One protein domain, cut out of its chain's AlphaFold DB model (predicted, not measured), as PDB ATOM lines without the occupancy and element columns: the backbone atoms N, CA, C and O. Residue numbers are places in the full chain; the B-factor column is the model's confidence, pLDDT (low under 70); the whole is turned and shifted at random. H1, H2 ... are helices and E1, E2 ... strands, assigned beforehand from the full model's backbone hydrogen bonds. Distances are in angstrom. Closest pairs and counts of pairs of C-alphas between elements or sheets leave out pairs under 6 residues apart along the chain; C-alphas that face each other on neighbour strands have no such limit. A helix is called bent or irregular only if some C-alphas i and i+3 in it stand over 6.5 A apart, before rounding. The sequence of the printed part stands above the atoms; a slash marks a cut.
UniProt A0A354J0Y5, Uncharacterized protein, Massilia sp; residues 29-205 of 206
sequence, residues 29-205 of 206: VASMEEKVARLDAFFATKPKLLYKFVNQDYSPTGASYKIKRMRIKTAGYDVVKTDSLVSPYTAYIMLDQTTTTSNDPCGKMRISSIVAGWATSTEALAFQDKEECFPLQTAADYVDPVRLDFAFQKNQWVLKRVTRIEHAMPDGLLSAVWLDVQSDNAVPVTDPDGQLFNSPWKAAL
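This is residues 29 to 205 of the 206 residues of an uncharacterized protein of Massilia sp (UniProt A0A354J0Y5). Two sheets follow each other along an elongated body: a twisted one, E3 E4 E7 E8, has H1 and H3 over one face, and a smaller one, E2 E1 E9, has H2 and H3 on opposite faces. H3 lies near the middle and is on both sheets, and the small hairpin E5 and E6 makes one tip. The printed part has 177 residues with four named helices and nine named strands, in the order H1 E1 E2 E3 E4 E5 E6 H2 E7 E8 H3 E9 H4; the class is mixed, helices and strands, and the sheets are antiparallel. The whole is compact, with a radius of gyration of the C-alphas of 17.4 A, and spans 55 by 32 by 29 A.

H1, residues 29 to 44, is 22.4 A long from C-alpha 29 at (47.397, 13.637, -38.527). E1 is residues 48 to 53 and E2 residues 64 to 69. E3, residues 72 to 81, is 27.1 A long, and E4, residues 89 to 97, is 25.5 A. E5, residues 109 to 111, E6, residues 114 to 117, and H2, residues 121 to 125, follow. E7, residues 144 to 153, is 28.9 A long, and E8, residues 156 to 164, is 24.0 A. H3 is residues 172 to 179, E9 residues 186 to 188, and H4 residues 192 to 203, ending at C-alpha 203 (41.440, 21.326, -20.650).

In the sheet E3 E4 E7 E8, E3 and E4 form a hairpin, with N 80 and O 90 within hydrogen-bond range at 2.8 A, E7 and E8 form another, with N 147 and O 163 at 2.8 A, and the inner strands E4 and E7 are antiparallel neighbours, with N 93 and O 148 at 2.9 A. H1 and H3 on the same face of this sheet make two layers, helices on one face; the closest C-alphas are Phe 43 and Ile 72, 6.1 A, and Val 162 and Ser 175, 5.5 A. E2 runs on into E3 at 81 degrees. In the other sheet E1 pairs with E2 in a hairpin (N 51 and O 66, 2.9 A) and with E9 (N 52 and O 187, 2.8 A). H2 is over E2 at a height over the sheet of 7.3 A; H4 only grazes this sheet. H3 and H4 touch, closest at the C-alphas of Trp 178 and Lys 202, 6.0 A, with residues 201 to 202 of H4 alone. E5 and E6 form a hairpin (N 111 and O 114, 2.8 A). Every O i to N i+4 pair is within hydrogen-bond range in H1, H2 and H3, and 5 of 8 in H4, which is irregular: C-alphas 197 and 200 are 7.4 A apart.

The C-alphas farthest apart, Leu 85 and Ser 112, are 56.2 A apart. The printed part has no cut. The links E4 to E5 and H2 to E7 are long; residues 137 to 141, in the latter, are under pLDDT 70.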
ATOM      1  N   VAL A  29      48.415  14.687 -38.590       95.00
ATOM      2  CA  VAL A  29      47.397  13.637 -38.527       95.00
ATOM      3  C   VAL A  29      47.433  12.990 -37.148       95.00
ATOM      4  O   VAL A  29      46.435  13.043 -36.431       95.00
ATOM      5  N   ALA A  30      48.605  12.516 -36.718       95.31
ATOM      6  CA  ALA A  30      48.765  11.906 -35.398       95.31
ATOM      7  C   ALA A  30      48.428  12.880 -34.246       95.31
ATOM      8  O   ALA A  30      47.802  12.500 -33.258       95.31
ATOM      9  N   SER A  31      48.787  14.166 -34.366       95.00
ATOM     10  CA  SER A  31      48.433  15.171 -33.345       95.00
ATOM     11  C   SER A  31      46.942  15.531 -33.324       95.00
ATOM     12  O   SER A  31      46.419  15.911 -32.272       95.00
ATOM     13  N   MET A  32      46.240  15.420 -34.457       95.69
ATOM     14  CA  MET A  32      44.783  15.565 -34.505       95.69
ATOM     15  C   MET A  32      44.097  14.349 -33.876       95.69
ATOM     16  O   MET A  32      43.194  14.528 -33.062       95.69
ATOM     17  N   GLU A  33      44.570  13.135 -34.161       94.94
ATOM     18  CA  GLU A  33      44.091  11.892 -33.537       94.94
ATOM     19  C   GLU A  33      44.172  11.947 -32.011       94.94
ATOM     20  O   GLU A  33      43.202  11.644 -31.320       94.94
ATOM     21  N   GLU A  34      45.292  12.428 -31.468       93.88
ATOM     22  CA  GLU A  34      45.451  12.623 -30.024       93.88
ATOM     23  C   GLU A  34      44.426  13.625 -29.463       93.88
ATOM     24  O   GLU A  34      43.902  13.462 -28.358       93.88
ATOM     25  N   LYS A  35      44.116  14.688 -30.215       93.50
ATOM     26  CA  LYS A  35      43.116  15.685 -29.815       93.50
ATOM     27  C   LYS A  35      41.693  15.116 -29.855       93.50
ATOM     28  O   LYS A  35      40.931  15.378 -28.927       93.50
ATOM     29  N   VAL A  36      41.360  14.303 -30.855       94.06
ATOM     30  CA  VAL A  36      40.079  13.581 -30.929       94.06
ATOM     31  C   VAL A  36      39.951  12.592 -29.770       94.06
ATOM     32  O   VAL A  36      38.951  12.625 -29.064       94.06
ATOM     33  N   ALA A  37      40.997  11.814 -29.477       92.81
ATOM     34  CA  ALA A  37      41.001  10.879 -28.353       92.81
ATOM     35  C   ALA A  37      40.786  11.577 -26.994       92.81
ATOM     36  O   ALA A  37      40.069  11.060 -26.134       92.81
ATOM     37  N   ARG A  38      41.360  12.775 -26.795       92.44
ATOM     38  CA  ARG A  38      41.091  13.607 -25.606       92.44
ATOM     39  C   ARG A  38      39.625  14.023 -25.509       92.44
ATOM     40  O   ARG A  38      39.050  13.953 -24.423       92.44
ATOM     41  N   LEU A  39      39.023  14.444 -26.622       93.69
ATOM     42  CA  LEU A  39      37.606  14.804 -26.663       93.69
ATOM     43  C   LEU A  39      36.709  13.598 -26.388       93.69
ATOM     44  O   LEU A  39      35.788  13.713 -25.582       93.69
ATOM     45  N   ASP A  40      37.002  12.440 -26.979       91.81
ATOM     46  CA  ASP A  40      36.265  11.201 -26.723       91.81
ATOM     47  C   ASP A  40      36.321  10.819 -25.240       91.81
ATOM     48  O   ASP A  40      35.286  10.577 -24.615       91.81
ATOM     49  N   ALA A  41      37.517  10.846 -24.642       92.50
ATOM     50  CA  ALA A  41      37.694  10.584 -23.217       92.50
ATOM     51  C   ALA A  41      36.925  11.592 -22.349       92.50
ATOM     52  O   ALA A  41      36.261  11.201 -21.389       92.50
ATOM     53  N   PHE A  42      36.964  12.880 -22.702       93.94
ATOM     54  CA  PHE A  42      36.221  13.926 -22.007       93.94
ATOM     55  C   PHE A  42      34.709  13.691 -22.081       93.94
ATOM     56  O   PHE A  42      34.040  13.674 -21.049       93.94
ATOM     57  N   PHE A  43      34.154  13.446 -23.269       91.94
ATOM     58  CA  PHE A  43      32.715  13.251 -23.440       91.94
ATOM     59  C   PHE A  43      32.203  11.920 -22.879       91.94
ATOM     60  O   PHE A  43      31.059  11.867 -22.417       91.94
ATOM     61  N   ALA A  44      33.047  10.886 -22.795       90.50
ATOM     62  CA  ALA A  44      32.728   9.640 -22.096       90.50
ATOM     63  C   ALA A  44      32.411   9.862 -20.603       90.50
ATOM     64  O   ALA A  44      31.620   9.115 -20.021       90.50
ATOM     65  N   THR A  45      32.942  10.929 -19.988       91.50
ATOM     66  CA  THR A  45      32.621  11.313 -18.598       91.50
ATOM     67  C   THR A  45      31.235  11.947 -18.428       91.50
ATOM     68  O   THR A  45      30.816  12.192 -17.299       91.50
ATOM     69  N   LYS A  46      30.496  12.185 -19.525       90.19
ATOM     70  CA  LYS A  46      29.212  12.917 -19.551       90.19
ATOM     71  C   LYS A  46      29.357  14.317 -18.931       90.19
ATOM     72  O   LYS A  46      28.694  14.620 -17.930       90.19
ATOM     73  N   PRO A  47      30.221  15.169 -19.506       94.25
ATOM     74  CA  PRO A  47      30.606  16.428 -18.899       94.25
ATOM     75  C   PRO A  47      29.403  17.354 -18.729       94.25
ATOM     76  O   PRO A  47      28.465  17.395 -19.536       94.25
ATOM     77  N   LYS A  48      29.448  18.113 -17.639       96.00
ATOM     78  CA  LYS A  48      28.442  19.100 -17.261       96.00
ATOM     79  C   LYS A  48      29.050  20.492 -17.423       96.00
ATOM     80  O   LYS A  48      30.203  20.704 -17.066       96.00
ATOM     81  N   LEU A  49      28.291  21.426 -17.980       96.12
ATOM     82  CA  LEU A  49      28.676  22.824 -18.168       96.12
ATOM     83  C   LEU A  49      27.736  23.705 -17.350       96.12
ATOM     84  O   LEU A  49      26.523  23.661 -17.563       96.12
ATOM     85  N   LEU A  50      28.282  24.510 -16.440       97.38
ATOM     86  CA  LEU A  50      27.530  25.527 -15.713       97.38
ATOM     87  C   LEU A  50      27.517  26.812 -16.540       97.38
ATOM     88  O   LEU A  50      28.558  27.399 -16.841       97.38
ATOM     89  N   TYR A  51      26.324  27.277 -16.869       96.50
ATOM     90  CA  TYR A  51      26.113  28.484 -17.650       96.50
ATOM     91  C   TYR A  51      24.982  29.307 -17.040       96.50
ATOM     92  O   TYR A  51      24.208  28.828 -16.207       96.50
ATOM     93  N   LYS A  52      24.894  30.568 -17.447       95.31
ATOM     94  CA  LYS A  52      23.802  31.455 -17.069       95.31
ATOM     95  C   LYS A  52      23.208  32.125 -18.292       95.31
ATOM     96  O   LYS A  52      23.935  32.515 -19.205       95.31
ATOM     97  N   PHE A  53      21.894  32.292 -18.270       93.50
ATOM     98  CA  PHE A  53      21.240  33.287 -19.095       93.50
ATOM     99  C   PHE A  53      21.373  34.657 -18.434       93.50
ATOM    100  O   PHE A  53      21.200  34.754 -17.221       93.50
ATOM    101  N   VAL A  54      21.683  35.693 -19.207       92.12
ATOM    102  CA  VAL A  54      21.778  37.091 -18.740       92.12
ATOM    103  C   VAL A  54      20.604  37.913 -19.269       92.12
ATOM    104  O   VAL A  54      19.871  37.434 -20.132       92.12
ATOM    105  N   ASN A  55      20.399  39.125 -18.749       90.19
ATOM    106  CA  ASN A  55      19.297  40.014 -19.147       90.19
ATOM    107  C   ASN A  55      17.916  39.351 -18.972       90.19
ATOM    108  O   ASN A  55      17.066  39.385 -19.857       90.19
ATOM    109  N   GLN A  56      17.728  38.662 -17.845       88.50
ATOM    110  CA  GLN A  56      16.500  37.934 -17.533       88.50
ATOM    111  C   GLN A  56      15.644  38.744 -16.550       88.50
ATOM    112  O   GLN A  56      15.846  38.649 -15.342       88.50
ATOM    113  N   ASP A  57      14.666  39.499 -17.056       88.44
ATOM    114  CA  ASP A  57      13.828  40.419 -16.257       88.44
ATOM    115  C   ASP A  57      12.974  39.730 -15.180       88.44
ATOM    116  O   ASP A  57      12.564  40.341 -14.198       88.44
ATOM    117  N   TYR A  58      12.709  38.433 -15.340       83.81
ATOM    118  CA  TYR A  58      12.004  37.618 -14.347       83.81
ATOM    119  C   TYR A  58      12.920  37.114 -13.219       83.81
ATOM    120  O   TYR A  58      12.442  36.486 -12.273       83.81
ATOM    121  N   SER A  59      14.238  37.311 -13.332       87.88
ATOM    122  CA  SER A  59      15.204  36.895 -12.319       87.88
ATOM    123  C   SER A  59      15.490  38.026 -11.334       87.88
ATOM    124  O   SER A  59      15.825  39.128 -11.771       87.88
ATOM    125  N   PRO A  60      15.504  37.766 -10.010       86.81
ATOM    126  CA  PRO A  60      15.897  38.776  -9.026       86.81
ATOM    127  C   PRO A  60      17.348  39.255  -9.193       86.81
ATOM    128  O   PRO A  60      17.692  40.332  -8.719       86.81
ATOM    129  N   THR A  61      18.206  38.469  -9.852       90.25
ATOM    130  CA  THR A  61      19.615  38.810 -10.110       90.25
ATOM    131  C   THR A  61      19.863  39.275 -11.547       90.25
ATOM    132  O   THR A  61      21.008  39.511 -11.923       90.25
ATOM    133  N   GLY A  62      18.817  39.356 -12.380       92.25
ATOM    134  CA  GLY A  62      18.944  39.588 -13.822       92.25
ATOM    135  C   GLY A  62      19.573  38.416 -14.593       92.25
ATOM    136  O   GLY A  62      19.829  38.539 -15.792       92.25
ATOM    137  N   ALA A  63      19.828  37.278 -13.934       94.06
ATOM    138  CA  ALA A  63      20.425  36.096 -14.543       94.06
ATOM    139  C   ALA A  63      19.766  34.796 -14.068       94.06
ATOM    140  O   ALA A  63      19.292  34.712 -12.939       94.06
ATOM    141  N   SER A  64      19.767  33.762 -14.907       95.19
ATOM    142  CA  SER A  64      19.309  32.425 -14.517       95.19
ATOM    143  C   SER A  64      20.376  31.376 -14.778       95.19
ATOM    144  O   SER A  64      20.823  31.209 -15.910       95.19
ATOM    145  N   TYR A  65      20.778  30.667 -13.730       96.50
ATOM    146  CA  TYR A  65      21.857  29.686 -13.741       96.50
ATOM    147  C   TYR A  65      21.306  28.297 -14.046       96.50
ATOM    148  O   TYR A  65      20.227  27.940 -13.569       96.50
ATOM    149  N   LYS A  66      22.038  27.514 -14.843       96.19
ATOM    150  CA  LYS A  66      21.690  26.144 -15.241       96.19
ATOM    151  C   LYS A  66      22.949  25.314 -15.483       96.19
ATOM    152  O   LYS A  66      24.003  25.837 -15.829       96.19
ATOM    153  N   ILE A  67      22.817  23.999 -15.364       97.00
ATOM    154  CA  ILE A  67      23.838  23.018 -15.721       97.00
ATOM    155  C   ILE A  67      23.334  22.232 -16.925       97.00
ATOM    156  O   ILE A  67      22.293  21.581 -16.850       97.00
ATOM    157  N   LYS A  68      24.083  22.275 -18.027       94.44
ATOM    158  CA  LYS A  68      23.846  21.467 -19.227       94.44
ATOM    159  C   LYS A  68      24.745  20.241 -19.177       94.44
ATOM    160  O   LYS A  68      25.958  20.370 -19.077       94.44
ATOM    161  N   ARG A  69      24.169  19.047 -19.270       92.94
ATOM    162  CA  ARG A  69      24.905  17.794 -19.448       92.94
ATOM    163  C   ARG A  69      24.950  17.467 -20.930       92.94
ATOM    164  O   ARG A  69      23.905  17.284 -21.560       92.94
ATOM    165  N   MET A  70      26.157  17.408 -21.473       89.56
ATOM    166  CA  MET A  70      26.370  17.144 -22.890       89.56
ATOM    167  C   MET A  70      26.708  15.675 -23.104       89.56
ATOM    168  O   MET A  70      27.346  15.030 -22.269       89.56
ATOM    169  N   ARG A  71      26.227  15.140 -24.222       85.50
ATOM    170  CA  ARG A  71      26.469  13.768 -24.654       85.50
ATOM    171  C   ARG A  71      26.820  13.803 -26.125       85.50
ATOM    172  O   ARG A  71      26.060  14.357 -26.915       85.50
ATOM    173  N   ILE A  72      27.965  13.229 -26.454       85.62
ATOM    174  CA  ILE A  72      28.423  13.047 -27.825       85.62
ATOM    175  C   ILE A  72      28.395  11.550 -28.107       85.62
ATOM    176  O   ILE A  72      28.830  10.758 -27.270       85.62
ATOM    177  N   LYS A  73      27.836  11.167 -29.253       80.94
ATOM    178  CA  LYS A  73      27.786   9.772 -29.702       80.94
ATOM    179  C   LYS A  73      29.082   9.365 -30.389       80.94
ATOM    180  O   LYS A  73      29.608   8.290 -30.122       80.94
ATOM    181  N   THR A  74      29.556  10.228 -31.277       80.69
ATOM    182  CA  THR A  74      30.666   9.972 -32.191       80.69
ATOM    183  C   THR A  74      31.436  11.264 -32.429       80.69
ATOM    184  O   THR A  74      30.829  12.331 -32.565       80.69
ATOM    185  N   ALA A  75      32.764  11.152 -32.483       85.94
ATOM    186  CA  ALA A  75      33.651  12.178 -33.006       85.94
ATOM    187  C   ALA A  75      34.258  11.689 -34.331       85.94
ATOM    188  O   ALA A  75      34.842  10.609 -34.394       85.94
ATOM    189  N   GLY A  76      34.100  12.461 -35.404       87.06
ATOM    190  CA  GLY A  76      34.777  12.231 -36.685       87.06
ATOM    191  C   GLY A  76      35.727  13.381 -36.993       87.06
ATOM    192  O   GLY A  76      35.467  14.500 -36.560       87.06
ATOM    193  N   TYR A  77      36.807  13.147 -37.736       93.62
ATOM    194  CA  TYR A  77      37.725  14.216 -38.132       93.62
ATOM    195  C   TYR A  77      38.261  14.027 -39.548       93.62
ATOM    196  O   TYR A  77      38.276  12.919 -40.078       93.62
ATOM    197  N   ASP A  78      38.708  15.129 -40.138       93.81
ATOM    198  CA  ASP A  78      39.408  15.154 -41.420       93.81
ATOM    199  C   ASP A  78      40.518  16.206 -41.367       93.81
ATOM    200  O   ASP A  78      40.331  17.276 -40.777       93.81
ATOM    201  N   VAL A  79      41.669  15.899 -41.967       95.19
ATOM    202  CA  VAL A  79      42.856  16.761 -42.015       95.19
ATOM    203  C   VAL A  79      43.193  17.039 -43.471       95.19
ATOM    204  O   VAL A  79      43.539  16.139 -44.235       95.19
ATOM    205  N   VAL A  80      43.163  18.313 -43.844       95.88
ATOM    206  CA  VAL A  80      43.354  18.765 -45.221       95.88
ATOM    207  C   VAL A  80      44.599  19.637 -45.297       95.88
ATOM    208  O   VAL A  80      44.749  20.608 -44.555       95.88
ATOM    209  N   LYS A  81      45.510  19.303 -46.214       94.50
ATOM    210  CA  LYS A  81      46.651  20.165 -46.539       94.50
ATOM    211  C   LYS A  81      46.167  21.387 -47.319       94.50
ATOM    212  O   LYS A  81      45.317  21.260 -48.195       94.50
ATOM    213  N   THR A  82      46.727  22.555 -47.033       93.31
ATOM    214  CA  THR A  82      46.378  23.807 -47.713       93.31
ATOM    215  C   THR A  82      47.591  24.436 -48.391       93.31
ATOM    216  O   THR A  82      48.737  24.084 -48.104       93.31
ATOM    217  N   ASP A  83      47.338  25.422 -49.250       93.56
ATOM    218  CA  ASP A  83      48.380  26.240 -49.880       93.56
ATOM    219  C   ASP A  83      48.911  27.357 -48.952       93.56
ATOM    220  O   ASP A  83      49.769  28.151 -49.338       93.56
ATOM    221  N   SER A  84      48.406  27.458 -47.716       88.81
ATOM    222  CA  SER A  84      48.822  28.493 -46.770       88.81
ATOM    223  C   SER A  84      50.177  28.179 -46.140       88.81
ATOM    224  O   SER A  84      50.344  27.174 -45.455       88.81
ATOM    225  N   LEU A  85      51.117  29.120 -46.243       86.44
ATOM    226  CA  LEU A  85      52.387  29.062 -45.504       86.44
ATOM    227  C   LEU A  85      52.208  29.258 -43.990       86.44
ATOM    228  O   LEU A  85      53.057  28.846 -43.203       86.44
ATOM    229  N   VAL A  86      51.114  29.902 -43.574       88.12
ATOM    230  CA  VAL A  86      50.814  30.178 -42.160       88.12
ATOM    231  C   VAL A  86      50.036  29.026 -41.530       88.12
ATOM    232  O   VAL A  86      50.138  28.787 -40.328       88.12
ATOM    233  N   SER A  87      49.211  28.334 -42.315       91.25
ATOM    234  CA  SER A  87      48.361  27.232 -41.860       91.25
ATOM    235  C   SER A  87      48.399  26.079 -42.856       91.25
ATOM    236  O   SER A  87      47.402  25.837 -43.535       91.25
ATOM    237  N   PRO A  88      49.536  25.367 -42.965       92.50
ATOM    238  CA  PRO A  88      49.739  24.342 -43.990       92.50
ATOM    239  C   PRO A  88      48.736  23.188 -43.905       92.50
ATOM    240  O   PRO A  88      48.576  22.456 -44.877       92.50
ATOM    241  N   TYR A  89      48.039  23.047 -42.775       96.31
ATOM    242  CA  TYR A  89      46.932  22.117 -42.606       96.31
ATOM    243  C   TYR A  89      45.746  22.806 -41.932       96.31
ATOM    244  O   TYR A  89      45.906  23.663 -41.057       96.31
ATOM    245  N   THR A  90      44.551  22.388 -42.316       97.38
ATOM    246  CA  THR A  90      43.303  22.633 -41.596       97.38
ATOM    247  C   THR A  90      42.682  21.299 -41.228       97.38
ATOM    248  O   THR A  90      43.006  20.265 -41.809       97.38
ATOM    249  N   ALA A  91      41.805  21.312 -40.237       96.94
ATOM    250  CA  ALA A  91      41.047  20.134 -39.868       96.94
ATOM    251  C   ALA A  91      39.674  20.535 -39.354       96.94
ATOM    252  O   ALA A  91      39.475  21.677 -38.933       96.94
ATOM    253  N   TYR A  92      38.744  19.590 -39.347       96.06
ATOM    254  CA  TYR A  92      37.533  19.722 -38.554       96.06
ATOM    255  C   TYR A  92      37.315  18.481 -37.697       96.06
ATOM    256  O   TYR A  92      37.703  17.386 -38.094       96.06
ATOM    257  N   ILE A  93      36.677  18.664 -36.541       96.12
ATOM    258  CA  ILE A  93      36.116  17.583 -35.728       96.12
ATOM    259  C   ILE A  93      34.595  17.746 -35.730       96.12
ATOM    260  O   ILE A  93      34.083  18.802 -35.359       96.12
ATOM    261  N   MET A  94      33.878  16.715 -36.157       95.12
ATOM    262  CA  MET A  94      32.428  16.594 -36.061       95.12
ATOM    263  C   MET A  94      32.071  15.883 -34.767       95.12
ATOM    264  O   MET A  94      32.488  14.748 -34.571       95.12
ATOM    265  N   LEU A  95      31.293  16.531 -33.908       93.25
ATOM    266  CA  LEU A  95      30.736  15.962 -32.691       93.25
ATOM    267  C   LEU A  95      29.241  15.728 -32.904       93.25
ATOM    268  O   LEU A  95      28.466  16.682 -32.974       93.25
ATOM    269  N   ASP A  96      28.827  14.467 -32.965       89.88
ATOM    270  CA  ASP A  96      27.411  14.114 -33.034       89.88
ATOM    271  C   ASP A  96      26.797  14.241 -31.640       89.88
ATOM    272  O   ASP A  96      26.756  13.287 -30.852       89.88
ATOM    273  N   GLN A  97      26.366  15.457 -31.304       86.31
ATOM    274  CA  GLN A  97      25.715  15.738 -30.036       86.31
ATOM    275  C   GLN A  97      24.333  15.093 -30.031       86.31
ATOM    276  O   GLN A  97      23.502  15.370 -30.889       86.31
ATOM    277  N   THR A  98      24.070  14.246 -29.046       83.31
ATOM    278  CA  THR A  98      22.730  13.697 -28.817       83.31
ATOM    279  C   THR A  98      21.952  14.604 -27.871       83.31
ATOM    280  O   THR A  98      22.499  15.569 -27.332       83.31
ATOM    281  N   THR A  99      20.705  14.235 -27.578       76.25
ATOM    282  CA  THR A  99      19.855  14.844 -26.550       76.25
ATOM    283  C   THR A  99      20.651  15.322 -25.331       76.25
ATOM    284  O   THR A  99      21.152  14.531 -24.523       76.25
ATOM    285  N   THR A 100      20.768  16.642 -25.193       79.81
ATOM    286  CA  THR A 100      21.379  17.273 -24.025       79.81
ATOM    287  C   THR A 100      20.318  17.490 -22.966       79.81
ATOM    288  O   THR A 100      19.227  17.968 -23.269       79.81
ATOM    289  N   THR A 101      20.643  17.182 -21.719       88.06
ATOM    290  CA  THR A 101      19.729  17.353 -20.585       88.06
ATOM    291  C   THR A 101      20.229  18.494 -19.716       88.06
ATOM    292  O   THR A 101      21.432  18.576 -19.461       88.06
ATOM    293  N   SER A 102      19.341  19.340 -19.219       91.88
ATOM    294  CA  SER A 102      19.670  20.360 -18.222       91.88
ATOM    295  C   SER A 102      18.981  20.066 -16.900       91.88
ATOM    296  O   SER A 102      17.999  19.334 -16.861       91.88
ATOM    297  N   ASN A 103      19.517  20.625 -15.816       94.12
ATOM    298  CA  ASN A 103      18.949  20.479 -14.476       94.12
ATOM    299  C   ASN A 103      17.727  21.378 -14.206       94.12
ATOM    300  O   ASN A 103      17.175  21.357 -13.106       94.12
ATOM    301  N   ASP A 104      17.269  22.151 -15.191       89.81
ATOM    302  CA  ASP A 104      16.175  23.105 -15.034       89.81
ATOM    303  C   ASP A 104      14.848  22.530 -14.518       89.81
ATOM    304  O   ASP A 104      14.181  23.290 -13.826       89.81
ATOM    305  N   PRO A 105      14.461  21.246 -14.691       91.50
ATOM    306  CA  PRO A 105      13.248  20.718 -14.057       91.50
ATOM    307  C   PRO A 105      13.249  20.823 -12.524       91.50
ATOM    308  O   PRO A 105      12.189  20.945 -11.916       91.50
ATOM    309  N   CYS A 106      14.431  20.817 -11.899       94.44
ATOM    310  CA  CYS A 106      14.609  21.009 -10.457       94.44
ATOM    311  C   CYS A 106      14.794  22.481 -10.048       94.44
ATOM    312  O   CYS A 106      15.043  22.769  -8.874       94.44
ATOM    313  N   GLY A 107      14.732  23.410 -11.003       93.94
ATOM    314  CA  GLY A 107      14.947  24.831 -10.766       93.94
ATOM    315  C   GLY A 107      13.907  25.443  -9.826       93.94
ATOM    316  O   GLY A 107      12.758  25.005  -9.740       93.94
ATOM    317  N   LYS A 108      14.317  26.501  -9.122       93.00
ATOM    318  CA  LYS A 108      13.449  27.257  -8.203       93.00
ATOM    319  C   LYS A 108      12.772  28.452  -8.872       93.00
ATOM    320  O   LYS A 108      11.744  28.917  -8.389       93.00
ATOM    321  N   MET A 109      13.336  28.957  -9.969       92.56
ATOM    322  CA  MET A 109      12.782  30.089 -10.709       92.56
ATOM    323  C   MET A 109      11.789  29.626 -11.768       92.56
ATOM    324  O   MET A 109      12.014  28.611 -12.425       92.56
ATOM    325  N   ARG A 110      10.705  30.384 -11.966       87.44
ATOM    326  CA  ARG A 110       9.647  30.070 -12.936       87.44
ATOM    327  C   ARG A 110       9.245  31.297 -13.749       87.44
ATOM    328  O   ARG A 110       9.136  32.388 -13.200       87.44
ATOM    329  N   ILE A 111       8.976  31.085 -15.035       84.50
ATOM    330  CA  ILE A 111       8.333  32.039 -15.942       84.50
ATOM    331  C   ILE A 111       7.006  31.410 -16.345       84.50
ATOM    332  O   ILE A 111       6.975  30.497 -17.171       84.50
ATOM    333  N   SER A 112       5.903  31.862 -15.744       85.44
ATOM    334  CA  SER A 112       4.609  31.190 -15.910       85.44
ATOM    335  C   SER A 112       4.732  29.692 -15.549       85.44
ATOM    336  O   SER A 112       5.135  29.357 -14.433       85.44
ATOM    337  N   SER A 113       4.434  28.779 -16.474       84.50
ATOM    338  CA  SER A 113       4.559  27.329 -16.294       84.50
ATOM    339  C   SER A 113       5.968  26.765 -16.537       84.50
ATOM    340  O   SER A 113       6.199  25.594 -16.239       84.50
ATOM    341  N   ILE A 114       6.915  27.561 -17.046       84.12
ATOM    342  CA  ILE A 114       8.256  27.103 -17.444       84.12
ATOM    343  C   ILE A 114       9.235  27.263 -16.280       84.12
ATOM    344  O   ILE A 114       9.339  28.345 -15.699       84.12
ATOM    345  N   VAL A 115       9.990  26.211 -15.950       88.75
ATOM    346  CA  VAL A 115      11.062  26.300 -14.948       88.75
ATOM    347  C   VAL A 115      12.309  26.905 -15.589       88.75
ATOM    348  O   VAL A 115      12.818  26.434 -16.603       88.75
ATOM    349  N   ALA A 116      12.784  28.000 -15.010       87.81
ATOM    350  CA  ALA A 116      13.800  28.850 -15.606       87.81
ATOM    351  C   ALA A 116      15.210  28.609 -15.062       87.81
ATOM    352  O   ALA A 116      16.144  29.107 -15.682       87.81
ATOM    353  N   GLY A 117      15.394  27.839 -13.982       94.25
ATOM    354  CA  GLY A 117      16.702  27.554 -13.363       94.25
ATOM    355  C   GLY A 117      16.819  28.077 -11.925       94.25
ATOM    356  O   GLY A 117      15.852  27.995 -11.159       94.25
ATOM    357  N   TRP A 118      17.994  28.596 -11.555       95.50
ATOM    358  CA  TRP A 118      18.295  29.155 -10.224       95.50
ATOM    359  C   TRP A 118      18.797  30.594 -10.293       95.50
ATOM    360  O   TRP A 118      19.321  31.027 -11.317       95.50
ATOM    361  N   ALA A 119      18.687  31.316  -9.176       93.50
ATOM    362  CA  ALA A 119      19.106  32.714  -9.091       93.50
ATOM    363  C   ALA A 119      20.627  32.875  -8.942       93.50
ATOM    364  O   ALA A 119      21.154  33.952  -9.235       93.50
ATOM    365  N   THR A 120      21.329  31.824  -8.496       94.00
ATOM    366  CA  THR A 120      22.784  31.808  -8.275       94.00
ATOM    367  C   THR A 120      23.433  30.510  -8.768       94.00
ATOM    368  O   THR A 120      22.779  29.471  -8.903       94.00
ATOM    369  N   SER A 121      24.744  30.564  -9.011       95.62
ATOM    370  CA  SER A 121      25.581  29.417  -9.384       95.62
ATOM    371  C   SER A 121      25.640  28.363  -8.279       95.62
ATOM    372  O   SER A 121      25.424  27.184  -8.555       95.62
ATOM    373  N   THR A 122      25.844  28.777  -7.027       95.38
ATOM    374  CA  THR A 122      25.890  27.880  -5.863       95.38
ATOM    375  C   THR A 122      24.602  27.068  -5.709       95.38
ATOM    376  O   THR A 122      24.651  25.867  -5.446       95.38
ATOM    377  N   GLU A 123      23.435  27.688  -5.924       94.94
ATOM    378  CA  GLU A 123      22.163  26.964  -5.886       94.94
ATOM    379  C   GLU A 123      22.048  25.924  -7.004       94.94
ATOM    380  O   GLU A 123      21.588  24.814  -6.744       94.94
ATOM    381  N   ALA A 124      22.479  26.251  -8.226       96.31
ATOM    382  CA  ALA A 124      22.469  25.306  -9.340       96.31
ATOM    383  C   ALA A 124      23.423  24.121  -9.093       96.31
ATOM    384  O   ALA A 124      23.067  22.968  -9.358       96.31
ATOM    385  N   LEU A 125      24.612  24.393  -8.546       97.25
ATOM    386  CA  LEU A 125      25.637  23.390  -8.240       97.25
ATOM    387  C   LEU A 125      25.202  22.406  -7.150       97.25
ATOM    388  O   LEU A 125      25.547  21.228  -7.227       97.25
ATOM    389  N   ALA A 126      24.354  22.820  -6.204       96.56
ATOM    390  CA  ALA A 126      23.785  21.918  -5.196       96.56
ATOM    391  C   ALA A 126      22.928  20.773  -5.788       96.56
ATOM    392  O   ALA A 126      22.569  19.827  -5.085       96.56
ATOM    393  N   PHE A 127      22.584  20.849  -7.079       96.38
ATOM    394  CA  PHE A 127      21.797  19.849  -7.806       96.38
ATOM    395  C   PHE A 127      22.592  19.192  -8.941       96.38
ATOM    396  O   PHE A 127      22.011  18.477  -9.756       96.38
ATOM    397  N   GLN A 128      23.910  19.404  -9.014       95.38
ATOM    398  CA  GLN A 128      24.729  18.901 -10.116       95.38
ATOM    399  C   GLN A 128      24.689  17.371 -10.238       95.38
ATOM    400  O   GLN A 128      24.682  16.867 -11.358       95.38
ATOM    401  N   ASP A 129      24.600  16.635  -9.126       95.12
ATOM    402  CA  ASP A 129      24.687  15.162  -9.085       95.12
ATOM    403  C   ASP A 129      23.341  14.451  -8.912       95.12
ATOM    404  O   ASP A 129      23.287  13.232  -8.776       95.12
ATOM    405  N   LYS A 130      22.240  15.203  -8.953       94.75
ATOM    406  CA  LYS A 130      20.886  14.652  -8.863       94.75
ATOM    407  C   LYS A 130      20.408  14.225 -10.242       94.75
ATOM    408  O   LYS A 130      19.975  15.060 -11.035       94.75
ATOM    409  N   GLU A 131      20.531  12.939 -10.552       91.94
ATOM    410  CA  GLU A 131      20.162  12.370 -11.855       91.94
ATOM    411  C   GLU A 131      18.701  12.652 -12.232       91.94
ATOM    412  O   GLU A 131      18.413  12.907 -13.401       91.94
ATOM    413  N   GLU A 132      17.796  12.707 -11.253       92.56
ATOM    414  CA  GLU A 132      16.388  13.061 -11.446       92.56
ATOM    415  C   GLU A 132      16.187  14.473 -12.013       92.56
ATOM    416  O   GLU A 132      15.174  14.746 -12.656       92.56
ATOM    417  N   CYS A 133      17.167  15.364 -11.833       92.75
ATOM    418  CA  CYS A 133      17.141  16.701 -12.407       92.75
ATOM    419  C   CYS A 133      17.548  16.718 -13.880       92.75
ATOM    420  O   CYS A 133      17.269  17.701 -14.546       92.75
ATOM    421  N   PHE A 134      18.155  15.653 -14.410       92.38
ATOM    422  CA  PHE A 134      18.598  15.551 -15.802       92.38
ATOM    423  C   PHE A 134      17.787  14.484 -16.557       92.38
ATOM    424  O   PHE A 134      18.359  13.481 -17.001       92.38
ATOM    425  N   PRO A 135      16.459  14.658 -16.708       87.06
ATOM    426  CA  PRO A 135      15.625  13.649 -17.341       87.06
ATOM    427  C   PRO A 135      16.061  13.441 -18.790       87.06
ATOM    428  O   PRO A 135      16.229  14.397 -19.549       87.06
ATOM    429  N   LEU A 136      16.225  12.177 -19.182       76.12
ATOM    430  CA  LEU A 136      16.413  11.812 -20.584       76.12
ATOM    431  C   LEU A 136      15.188  12.283 -21.368       76.12
ATOM    432  O   LEU A 136      14.065  11.926 -21.006       76.12
ATOM    433  N   GLN A 137      15.374  13.055 -22.440       67.38
ATOM    434  CA  GLN A 137      14.254  13.274 -23.353       67.38
ATOM    435  C   GLN A 137      14.002  11.956 -24.088       67.38
ATOM    436  O   GLN A 137      14.908  11.384 -24.684       67.38
ATOM    437  N   THR A 138      12.777  11.448 -23.979       59.72
ATOM    438  CA  THR A 138      12.350  10.157 -24.542       59.72
ATOM    439  C   THR A 138      11.961  10.245 -26.019       59.72
ATOM    440  O   THR A 138      11.597   9.233 -26.614       59.72
ATOM    441  N   ALA A 139      11.991  11.441 -26.613       55.62
ATOM    442  CA  ALA A 139      11.880  11.599 -28.057       55.62
ATOM    443  C   ALA A 139      13.167  11.070 -28.706       55.62
ATOM    444  O   ALA A 139      14.247  11.294 -28.162       55.62
ATOM    445  N   ALA A 140      13.034  10.337 -29.819       59.09
ATOM    446  CA  ALA A 140      14.135   9.702 -30.549       59.09
ATOM    447  C   ALA A 140      15.383  10.596 -30.585       59.09
ATOM    448  O   ALA A 140      15.246  11.775 -30.903       59.09
ATOM    449  N   ASP A 141      16.549  10.034 -30.238       62.94
ATOM    450  CA  ASP A 141      17.826  10.749 -30.114       62.94
ATOM    451  C   ASP A 141      18.017  11.733 -31.270       62.94
ATOM    452  O   ASP A 141      18.381  11.350 -32.386       62.94
ATOM    453  N   TYR A 142      17.755  13.009 -30.998       72.38
ATOM    454  CA  TYR A 142      17.985  14.054 -31.970       72.38
ATOM    455  C   TYR A 142      19.487  14.301 -32.022       72.38
ATOM    456  O   TYR A 142      20.092  14.674 -31.012       72.38
ATOM    457  N   VAL A 143      20.091  14.033 -33.178       82.19
ATOM    458  CA  VAL A 143      21.507  14.313 -33.408       82.19
ATOM    459  C   VAL A 143      21.622  15.742 -33.922       82.19
ATOM    460  O   VAL A 143      21.127  16.057 -34.998       82.19
ATOM    461  N   ASP A 144      22.284  16.587 -33.140       85.25
ATOM    462  CA  ASP A 144      22.600  17.979 -33.449       85.25
ATOM    463  C   ASP A 144      24.117  18.107 -33.670       85.25
ATOM    464  O   ASP A 144      24.870  18.326 -32.718       85.25
ATOM    465  N   PRO A 145      24.611  17.888 -34.898       90.69
ATOM    466  CA  PRO A 145      26.043  17.838 -35.146       90.69
ATOM    467  C   PRO A 145      26.709  19.202 -34.923       90.69
ATOM    468  O   PRO A 145      26.330  20.213 -35.523       90.69
ATOM    469  N   VAL A 146      27.764  19.212 -34.108       93.50
ATOM    470  CA  VAL A 146      28.613  20.380 -33.847       93.50
ATOM    471  C   VAL A 146      29.963  20.186 -34.525       93.50
ATOM    472  O   VAL A 146      30.643  19.190 -34.309       93.50
ATOM    473  N   ARG A 147      30.388  21.161 -35.322       95.44
ATOM    474  CA  ARG A 147      31.679  21.171 -36.012       95.44
ATOM    475  C   ARG A 147      32.671  22.091 -35.314       95.44
ATOM    476  O   ARG A 147      32.364  23.260 -35.081       95.44
ATOM    477  N   LEU A 148      33.865  21.577 -35.042       96.62
ATOM    478  CA  LEU A 148      35.020  22.309 -34.527       96.62
ATOM    479  C   LEU A 148      36.040  22.482 -35.653       96.62
ATOM    480  O   LEU A 148      36.611  21.493 -36.099       96.62
ATOM    481  N   ASP A 149      36.280  23.706 -36.119       96.94
ATOM    482  CA  ASP A 149      37.266  23.977 -37.174       96.94
ATOM    483  C   ASP A 149      38.618  24.367 -36.580       96.94
ATOM    484  O   ASP A 149      38.699  25.284 -35.760       96.94
ATOM    485  N   PHE A 150      39.691  23.744 -37.060       97.38
ATOM    486  CA  PHE A 150      41.061  23.986 -36.623       97.38
ATOM    487  C   PHE A 150      41.965  24.420 -37.778       97.38
ATOM    488  O   PHE A 150      41.809  24.003 -38.926       97.38
ATOM    489  N   ALA A 151      42.978  25.219 -37.446       97.12
ATOM    490  CA  ALA A 151      44.112  25.500 -38.319       97.12
ATOM    491  C   ALA A 151      45.414  25.101 -37.622       97.12
ATOM    492  O   ALA A 151      45.611  25.427 -36.450       97.12
ATOM    493  N   PHE A 152      46.309  24.431 -38.342       96.12
ATOM    494  CA  PHE A 152      47.605  24.023 -37.817       96.12
ATOM    495  C   PHE A 152      48.613  25.159 -37.967       96.12
ATOM    496  O   PHE A 152      49.016  25.497 -39.077       96.12
ATOM    497  N   GLN A 153      49.007  25.782 -36.862       93.75
ATOM    498  CA  GLN A 153      49.873  26.956 -36.832       93.75
ATOM    499  C   GLN A 153      50.995  26.713 -35.830       93.75
ATOM    500  O   GLN A 153      50.730  26.362 -34.686       93.75
ATOM    501  N   LYS A 154      52.253  26.914 -36.242       91.50
ATOM    502  CA  LYS A 154      53.427  26.784 -35.354       91.50
ATOM    503  C   LYS A 154      53.449  25.457 -34.567       91.50
ATOM    504  O   LYS A 154      53.661  25.457 -33.360       91.50
ATOM    505  N   ASN A 155      53.228  24.335 -35.259       91.19
ATOM    506  CA  ASN A 155      53.146  22.986 -34.676       91.19
ATOM    507  C   ASN A 155      51.993  22.776 -33.671       91.19
ATOM    508  O   ASN A 155      52.061  21.870 -32.844       91.19
ATOM    509  N   GLN A 156      50.937  23.595 -33.727       93.62
ATOM    510  CA  GLN A 156      49.778  23.490 -32.841       93.62
ATOM    511  C   GLN A 156      48.462  23.603 -33.609       93.62
ATOM    512  O   GLN A 156      48.323  24.401 -34.535       93.62
ATOM    513  N   TRP A 157      47.463  22.832 -33.187       95.31
ATOM    514  CA  TRP A 157      46.090  22.973 -33.666       95.31
ATOM    515  C   TRP A 157      45.391  24.116 -32.938       95.31
ATOM    516  O   TRP A 157      45.153  24.046 -31.736       95.31
ATOM    517  N   VAL A 158      45.037  25.163 -33.677       95.31
ATOM    518  CA  VAL A 158      44.324  26.329 -33.154       95.31
ATOM    519  C   VAL A 158      42.861  26.232 -33.559       95.31
ATOM    520  O   VAL A 158      42.559  26.308 -34.752       95.31
ATOM    521  N   LEU A 159      41.960  26.093 -32.582       96.38
ATOM    522  CA  LEU A 159      40.519  26.167 -32.823       96.38
ATOM    523  C   LEU A 159      40.174  27.561 -33.368       96.38
ATOM    524  O   LEU A 159      40.615  28.581 -32.841       96.38
ATOM    525  N   LYS A 160      39.405  27.602 -34.452       95.50
ATOM    526  CA  LYS A 160      38.980  28.831 -35.134       95.50
ATOM    527  C   LYS A 160      37.485  29.069 -35.023       95.50
ATOM    528  O   LYS A 160      37.059  30.221 -35.075       95.50
ATOM    529  N   ARG A 161      36.688  28.002 -34.940       95.44
ATOM    530  CA  ARG A 161      35.229  28.096 -34.985       95.44
ATOM    531  C   ARG A 161      34.566  26.885 -34.350       95.44
ATOM    532  O   ARG A 161      35.082  25.776 -34.457       95.44
ATOM    533  N   VAL A 162      33.395  27.118 -33.768       94.81
ATOM    534  CA  VAL A 162      32.440  26.084 -33.369       94.81
ATOM    535  C   VAL A 162      31.108  26.386 -34.049       94.81
ATOM    536  O   VAL A 162      30.627  27.516 -33.986       94.81
ATOM    537  N   THR A 163      30.514  25.426 -34.750       93.88
ATOM    538  CA  THR A 163      29.293  25.643 -35.549       93.88
ATOM    539  C   THR A 163      28.307  24.505 -35.350       93.88
ATOM    540  O   THR A 163      28.682  23.346 -35.483       93.88
ATOM    541  N   ARG A 164      27.040  24.824 -35.081       90.81
ATOM    542  CA  ARG A 164      25.934  23.860 -35.157       90.81
ATOM    543  C   ARG A 164      25.563  23.698 -36.625       90.81
ATOM    544  O   ARG A 164      25.155  24.668 -37.266       90.81
ATOM    545  N   ILE A 165      25.759  22.502 -37.169       89.75
ATOM    546  CA  ILE A 165      25.655  22.256 -38.612       89.75
ATOM    547  C   ILE A 165      24.229  22.432 -39.116       89.75
ATOM    548  O   ILE A 165      24.040  23.050 -40.158       89.75
ATOM    549  N   GLU A 166      23.234  21.958 -38.367       82.62
ATOM    550  CA  GLU A 166      21.832  22.008 -38.794       82.62
ATOM    551  C   GLU A 166      21.357  23.434 -39.106       82.62
ATOM    552  O   GLU A 166      20.628  23.665 -40.068       82.62
ATOM    553  N   HIS A 167      21.800  24.404 -38.309       78.50
ATOM    554  CA  HIS A 167      21.391  25.799 -38.457       78.50
ATOM    555  C   HIS A 167      22.454  26.665 -39.141       78.50
ATOM    556  O   HIS A 167      22.218  27.849 -39.356       78.50
ATOM    557  N   ALA A 168      23.632  26.106 -39.444       82.75
ATOM    558  CA  ALA A 168      24.806  26.846 -39.908       82.75
ATOM    559  C   ALA A 168      25.132  28.083 -39.039       82.75
ATOM    560  O   ALA A 168      25.629  29.096 -39.535       82.75
ATOM    561  N   MET A 169      24.855  28.006 -37.733       85.69
ATOM    562  CA  MET A 169      25.079  29.093 -36.776       85.69
ATOM    563  C   MET A 169      26.190  28.730 -35.788       85.69
ATOM    564  O   MET A 169      26.378  27.547 -35.485       85.69
ATOM    565  N   PRO A 170      26.908  29.718 -35.225       86.06
ATOM    566  CA  PRO A 170      27.830  29.470 -34.126       86.06
ATOM    567  C   PRO A 170      27.137  28.766 -32.953       86.06
ATOM    568  O   PRO A 170      26.021  29.130 -32.575       86.06
ATOM    569  N   ASP A 171      27.803  27.785 -32.340       90.44
ATOM    570  CA  ASP A 171      27.350  27.294 -31.035       90.44
ATOM    571  C   ASP A 171      27.763  28.312 -29.970       90.44
ATOM    572  O   ASP A 171      28.950  28.437 -29.673       90.44
ATOM    573  N   GLY A 172      26.815  29.072 -29.422       88.44
ATOM    574  CA  GLY A 172      27.130  30.167 -28.500       88.44
ATOM    575  C   GLY A 172      27.857  29.715 -27.230       88.44
ATOM    576  O   GLY A 172      28.824  30.354 -26.824       88.44
ATOM    577  N   LEU A 173      27.445  28.597 -26.622       90.19
ATOM    578  CA  LEU A 173      28.015  28.135 -25.351       90.19
ATOM    579  C   LEU A 173      29.378  27.468 -25.540       90.19
ATOM    580  O   LEU A 173      30.308  27.750 -24.785       90.19
ATOM    581  N   LEU A 174      29.509  26.606 -26.549       91.44
ATOM    582  CA  LEU A 174      30.771  25.941 -26.853       91.44
ATOM    583  C   LEU A 174      31.798  26.916 -27.448       91.44
ATOM    584  O   LEU A 174      32.982  26.834 -27.127       91.44
ATOM    585  N   SER A 175      31.361  27.894 -28.249       92.38
ATOM    586  CA  SER A 175      32.245  28.988 -28.676       92.38
ATOM    587  C   SER A 175      32.709  29.809 -27.476       92.38
ATOM    588  O   SER A 175      33.891  30.120 -27.377       92.38
ATOM    589  N   ALA A 176      31.823  30.122 -26.527       91.56
ATOM    590  CA  ALA A 176      32.206  30.878 -25.339       91.56
ATOM    591  C   ALA A 176      33.204  30.124 -24.452       91.56
ATOM    592  O   ALA A 176      34.166  30.716 -23.973       91.56
ATOM    593  N   VAL A 177      33.023  28.817 -24.245       92.19
ATOM    594  CA  VAL A 177      33.918  28.058 -23.356       92.19
ATOM    595  C   VAL A 177      35.300  27.804 -23.971       92.19
ATOM    596  O   VAL A 177      36.293  27.805 -23.242       92.19
ATOM    597  N   TRP A 178      35.383  27.617 -25.292       93.38
ATOM    598  CA  TRP A 178      36.621  27.214 -25.970       93.38
ATOM    599  C   TRP A 178      37.335  28.319 -26.746       93.38
ATOM    600  O   TRP A 178      38.554  28.263 -26.889       93.38
ATOM    601  N   LEU A 179      36.598  29.306 -27.252       92.44
ATOM    602  CA  LEU A 179      37.140  30.428 -28.025       92.44
ATOM    603  C   LEU A 179      37.057  31.760 -27.280       92.44
ATOM    604  O   LEU A 179      37.520  32.763 -27.815       92.44
ATOM    605  N   ASP A 180      36.464  31.779 -26.082       88.50
ATOM    606  CA  ASP A 180      36.229  33.000 -25.300       88.50
ATOM    607  C   ASP A 180      35.394  34.047 -26.068       88.50
ATOM    608  O   ASP A 180      35.534  35.258 -25.902       88.50
ATOM    609  N   VAL A 181      34.508  33.570 -26.952       87.19
ATOM    610  CA  VAL A 181      33.586  34.417 -27.720       87.19
ATOM    611  C   VAL A 181      32.356  34.706 -26.871       87.19
ATOM    612  O   VAL A 181      31.693  33.785 -26.398       87.19
ATOM    613  N   GLN A 182      32.011  35.978 -26.688       77.75
ATOM    614  CA  GLN A 182      30.819  36.326 -25.922       77.75
ATOM    615  C   GLN A 182      29.535  35.939 -26.667       77.75
ATOM    616  O   GLN A 182      29.415  36.127 -27.875       77.75
ATOM    617  N   SER A 183      28.572  35.402 -25.920       80.62
ATOM    618  CA  SER A 183      27.202  35.182 -26.376       80.62
ATOM    619  C   SER A 183      26.286  36.160 -25.652       80.62
ATOM    620  O   SER A 183      26.369  36.291 -24.431       80.62
ATOM    621  N   ASP A 184      25.390  36.807 -26.396       78.56
ATOM    622  CA  ASP A 184      24.540  37.884 -25.874       78.56
ATOM    623  C   ASP A 184      23.576  37.429 -24.773       78.56
ATOM    624  O   ASP A 184      23.172  38.223 -23.927       78.56
ATOM    625  N   ASN A 185      23.206  36.145 -24.777       85.38
ATOM    626  CA  ASN A 185      22.129  35.639 -23.931       85.38
ATOM    627  C   ASN A 185      22.539  34.485 -23.025       85.38
ATOM    628  O   ASN A 185      21.922  34.342 -21.978       85.38
ATOM    629  N   ALA A 186      23.534  33.665 -23.383       91.00
ATOM    630  CA  ALA A 186      23.907  32.480 -22.610       91.00
ATOM    631  C   ALA A 186      25.427  32.353 -22.497       91.00
ATOM    632  O   ALA A 186      26.101  32.078 -23.483       91.00
ATOM    633  N   VAL A 187      25.967  32.504 -21.290       93.62
ATOM    634  CA  VAL A 187      27.419  32.524 -21.062       93.62
ATOM    635  C   VAL A 187      27.845  31.480 -20.030       93.62
ATOM    636  O   VAL A 187      27.115  31.259 -19.056       93.62
ATOM    637  N   PRO A 188      29.023  30.844 -20.183       95.38
ATOM    638  CA  PRO A 188      29.627  30.055 -19.118       95.38
ATOM    639  C   PRO A 188      29.784  30.899 -17.851       95.38
ATOM    640  O   PRO A 188      30.094  32.091 -17.912       95.38
ATOM    641  N   VAL A 189      29.562  30.295 -16.687       95.44
ATOM    642  CA  VAL A 189      29.766  31.000 -15.416       95.44
ATOM    643  C   VAL A 189      31.261  31.126 -15.133       95.44
ATOM    644  O   VAL A 189      32.003  30.150 -15.237       95.44
ATOM    645  N   THR A 190      31.681  32.339 -14.774       92.75
ATOM    646  CA  THR A 190      33.081  32.725 -14.554       92.75
ATOM    647  C   THR A 190      33.360  33.249 -13.142       92.75
ATOM    648  O   THR A 190      34.439  33.790 -12.903       92.75
ATOM    649  N   ASP A 191      32.425  33.093 -12.200       91.38
ATOM    650  CA  ASP A 191      32.720  33.252 -10.766       91.38
ATOM    651  C   ASP A 191      33.654  32.115 -10.274       91.38
ATOM    652  O   ASP A 191      33.890  31.169 -11.030       91.38
ATOM    653  N   PRO A 192      34.243  32.186  -9.062       94.19
ATOM    654  CA  PRO A 192      35.217  31.185  -8.613       94.19
ATOM    655  C   PRO A 192      34.709  29.736  -8.676       94.19
ATOM    656  O   PRO A 192      35.420  28.858  -9.168       94.19
ATOM    657  N   ASP A 193      33.465  29.497  -8.252       91.12
ATOM    658  CA  ASP A 193      32.849  28.167  -8.270       91.12
ATOM    659  C   ASP A 193      32.617  27.682  -9.709       91.12
ATOM    660  O   ASP A 193      32.917  26.538 -10.054       91.12
ATOM    661  N   GLY A 194      32.126  28.563 -10.581       93.50
ATOM    662  CA  GLY A 194      31.887  28.268 -11.985       93.50
ATOM    663  C   GLY A 194      33.165  28.069 -12.786       93.50
ATOM    664  O   GLY A 194      33.199  27.190 -13.642       93.50
ATOM    665  N   GLN A 195      34.239  28.805 -12.491       93.38
ATOM    666  CA  GLN A 195      35.552  28.573 -13.099       93.38
ATOM    667  C   GLN A 195      36.095  27.198 -12.728       93.38
ATOM    668  O   GLN A 195      36.556  26.472 -13.609       93.38
ATOM    669  N   LEU A 196      36.012  26.830 -11.446       94.94
ATOM    670  CA  LEU A 196      36.444  25.518 -10.982       94.94
ATOM    671  C   LEU A 196      35.632  24.413 -11.669       94.94
ATOM    672  O   LEU A 196      36.215  23.507 -12.268       94.94
ATOM    673  N   PHE A 197      34.302  24.534 -11.656       96.69
ATOM    674  CA  PHE A 197      33.396  23.556 -12.253       96.69
ATOM    675  C   PHE A 197      33.578  23.419 -13.773       96.69
ATOM    676  O   PHE A 197      33.596  22.310 -14.301       96.69
ATOM    677  N   ASN A 198      33.757  24.533 -14.489       96.31
ATOM    678  CA  ASN A 198      33.896  24.544 -15.946       96.31
ATOM    679  C   ASN A 198      35.334  24.290 -16.434       96.31
ATOM    680  O   ASN A 198      35.533  24.114 -17.637       96.31
ATOM    681  N   SER A 199      36.336  24.255 -15.551       94.88
ATOM    682  CA  SER A 199      37.747  24.074 -15.933       94.88
ATOM    683  C   SER A 199      38.032  22.849 -16.823       94.88
ATOM    684  O   SER A 199      38.825  23.000 -17.762       94.88
ATOM    685  N   PRO A 200      37.362  21.684 -16.661       95.56
ATOM    686  CA  PRO A 200      37.606  20.529 -17.524       95.56
ATOM    687  C   PRO A 200      37.281  20.787 -19.002       95.56
ATOM    688  O   PRO A 200      37.920  20.207 -19.875       95.56
ATOM    689  N   TRP A 201      36.344  21.696 -19.305       94.88
ATOM    690  CA  TRP A 201      35.999  22.045 -20.687       94.88
ATOM    691  C   TRP A 201      37.163  22.691 -21.428       94.88
ATOM    692  O   TRP A 201      37.415  22.350 -22.581       94.88
ATOM    693  N   LYS A 202      37.893  23.601 -20.774       90.19
ATOM    694  CA  LYS A 202      39.070  24.244 -21.375       90.19
ATOM    695  C   LYS A 202      40.202  23.240 -21.570       90.19
ATOM    696  O   LYS A 202      40.832  23.239 -22.622       90.19
ATOM    697  N   ALA A 203      40.413  22.363 -20.588       91.06
ATOM    698  CA  ALA A 203      41.440  21.326 -20.650       91.06
ATOM    699  C   ALA A 203      41.194  20.311 -21.781       91.06
ATOM    700  O   ALA A 203      42.148  19.838 -22.385       91.06
ATOM    701  N   ALA A 204      39.933  20.017 -22.117       91.62
ATOM    702  CA  ALA A 204      39.586  19.040 -23.150       91.62
ATOM    703  C   ALA A 204      40.074  19.406 -24.569       91.62
ATOM    704  O   ALA A 204      40.170  18.526 -25.424       91.62
ATOM    705  N   LEU A 205      40.385  20.684 -24.829       85.31
ATOM    706  CA  LEU A 205      40.858  21.164 -26.133       85.31
ATOM    707  C   LEU A 205      42.309  21.646 -26.170       85.31
ATOM    708  O   LEU A 205      42.789  21.968 -27.262       85.31
TER     709      LEU A 205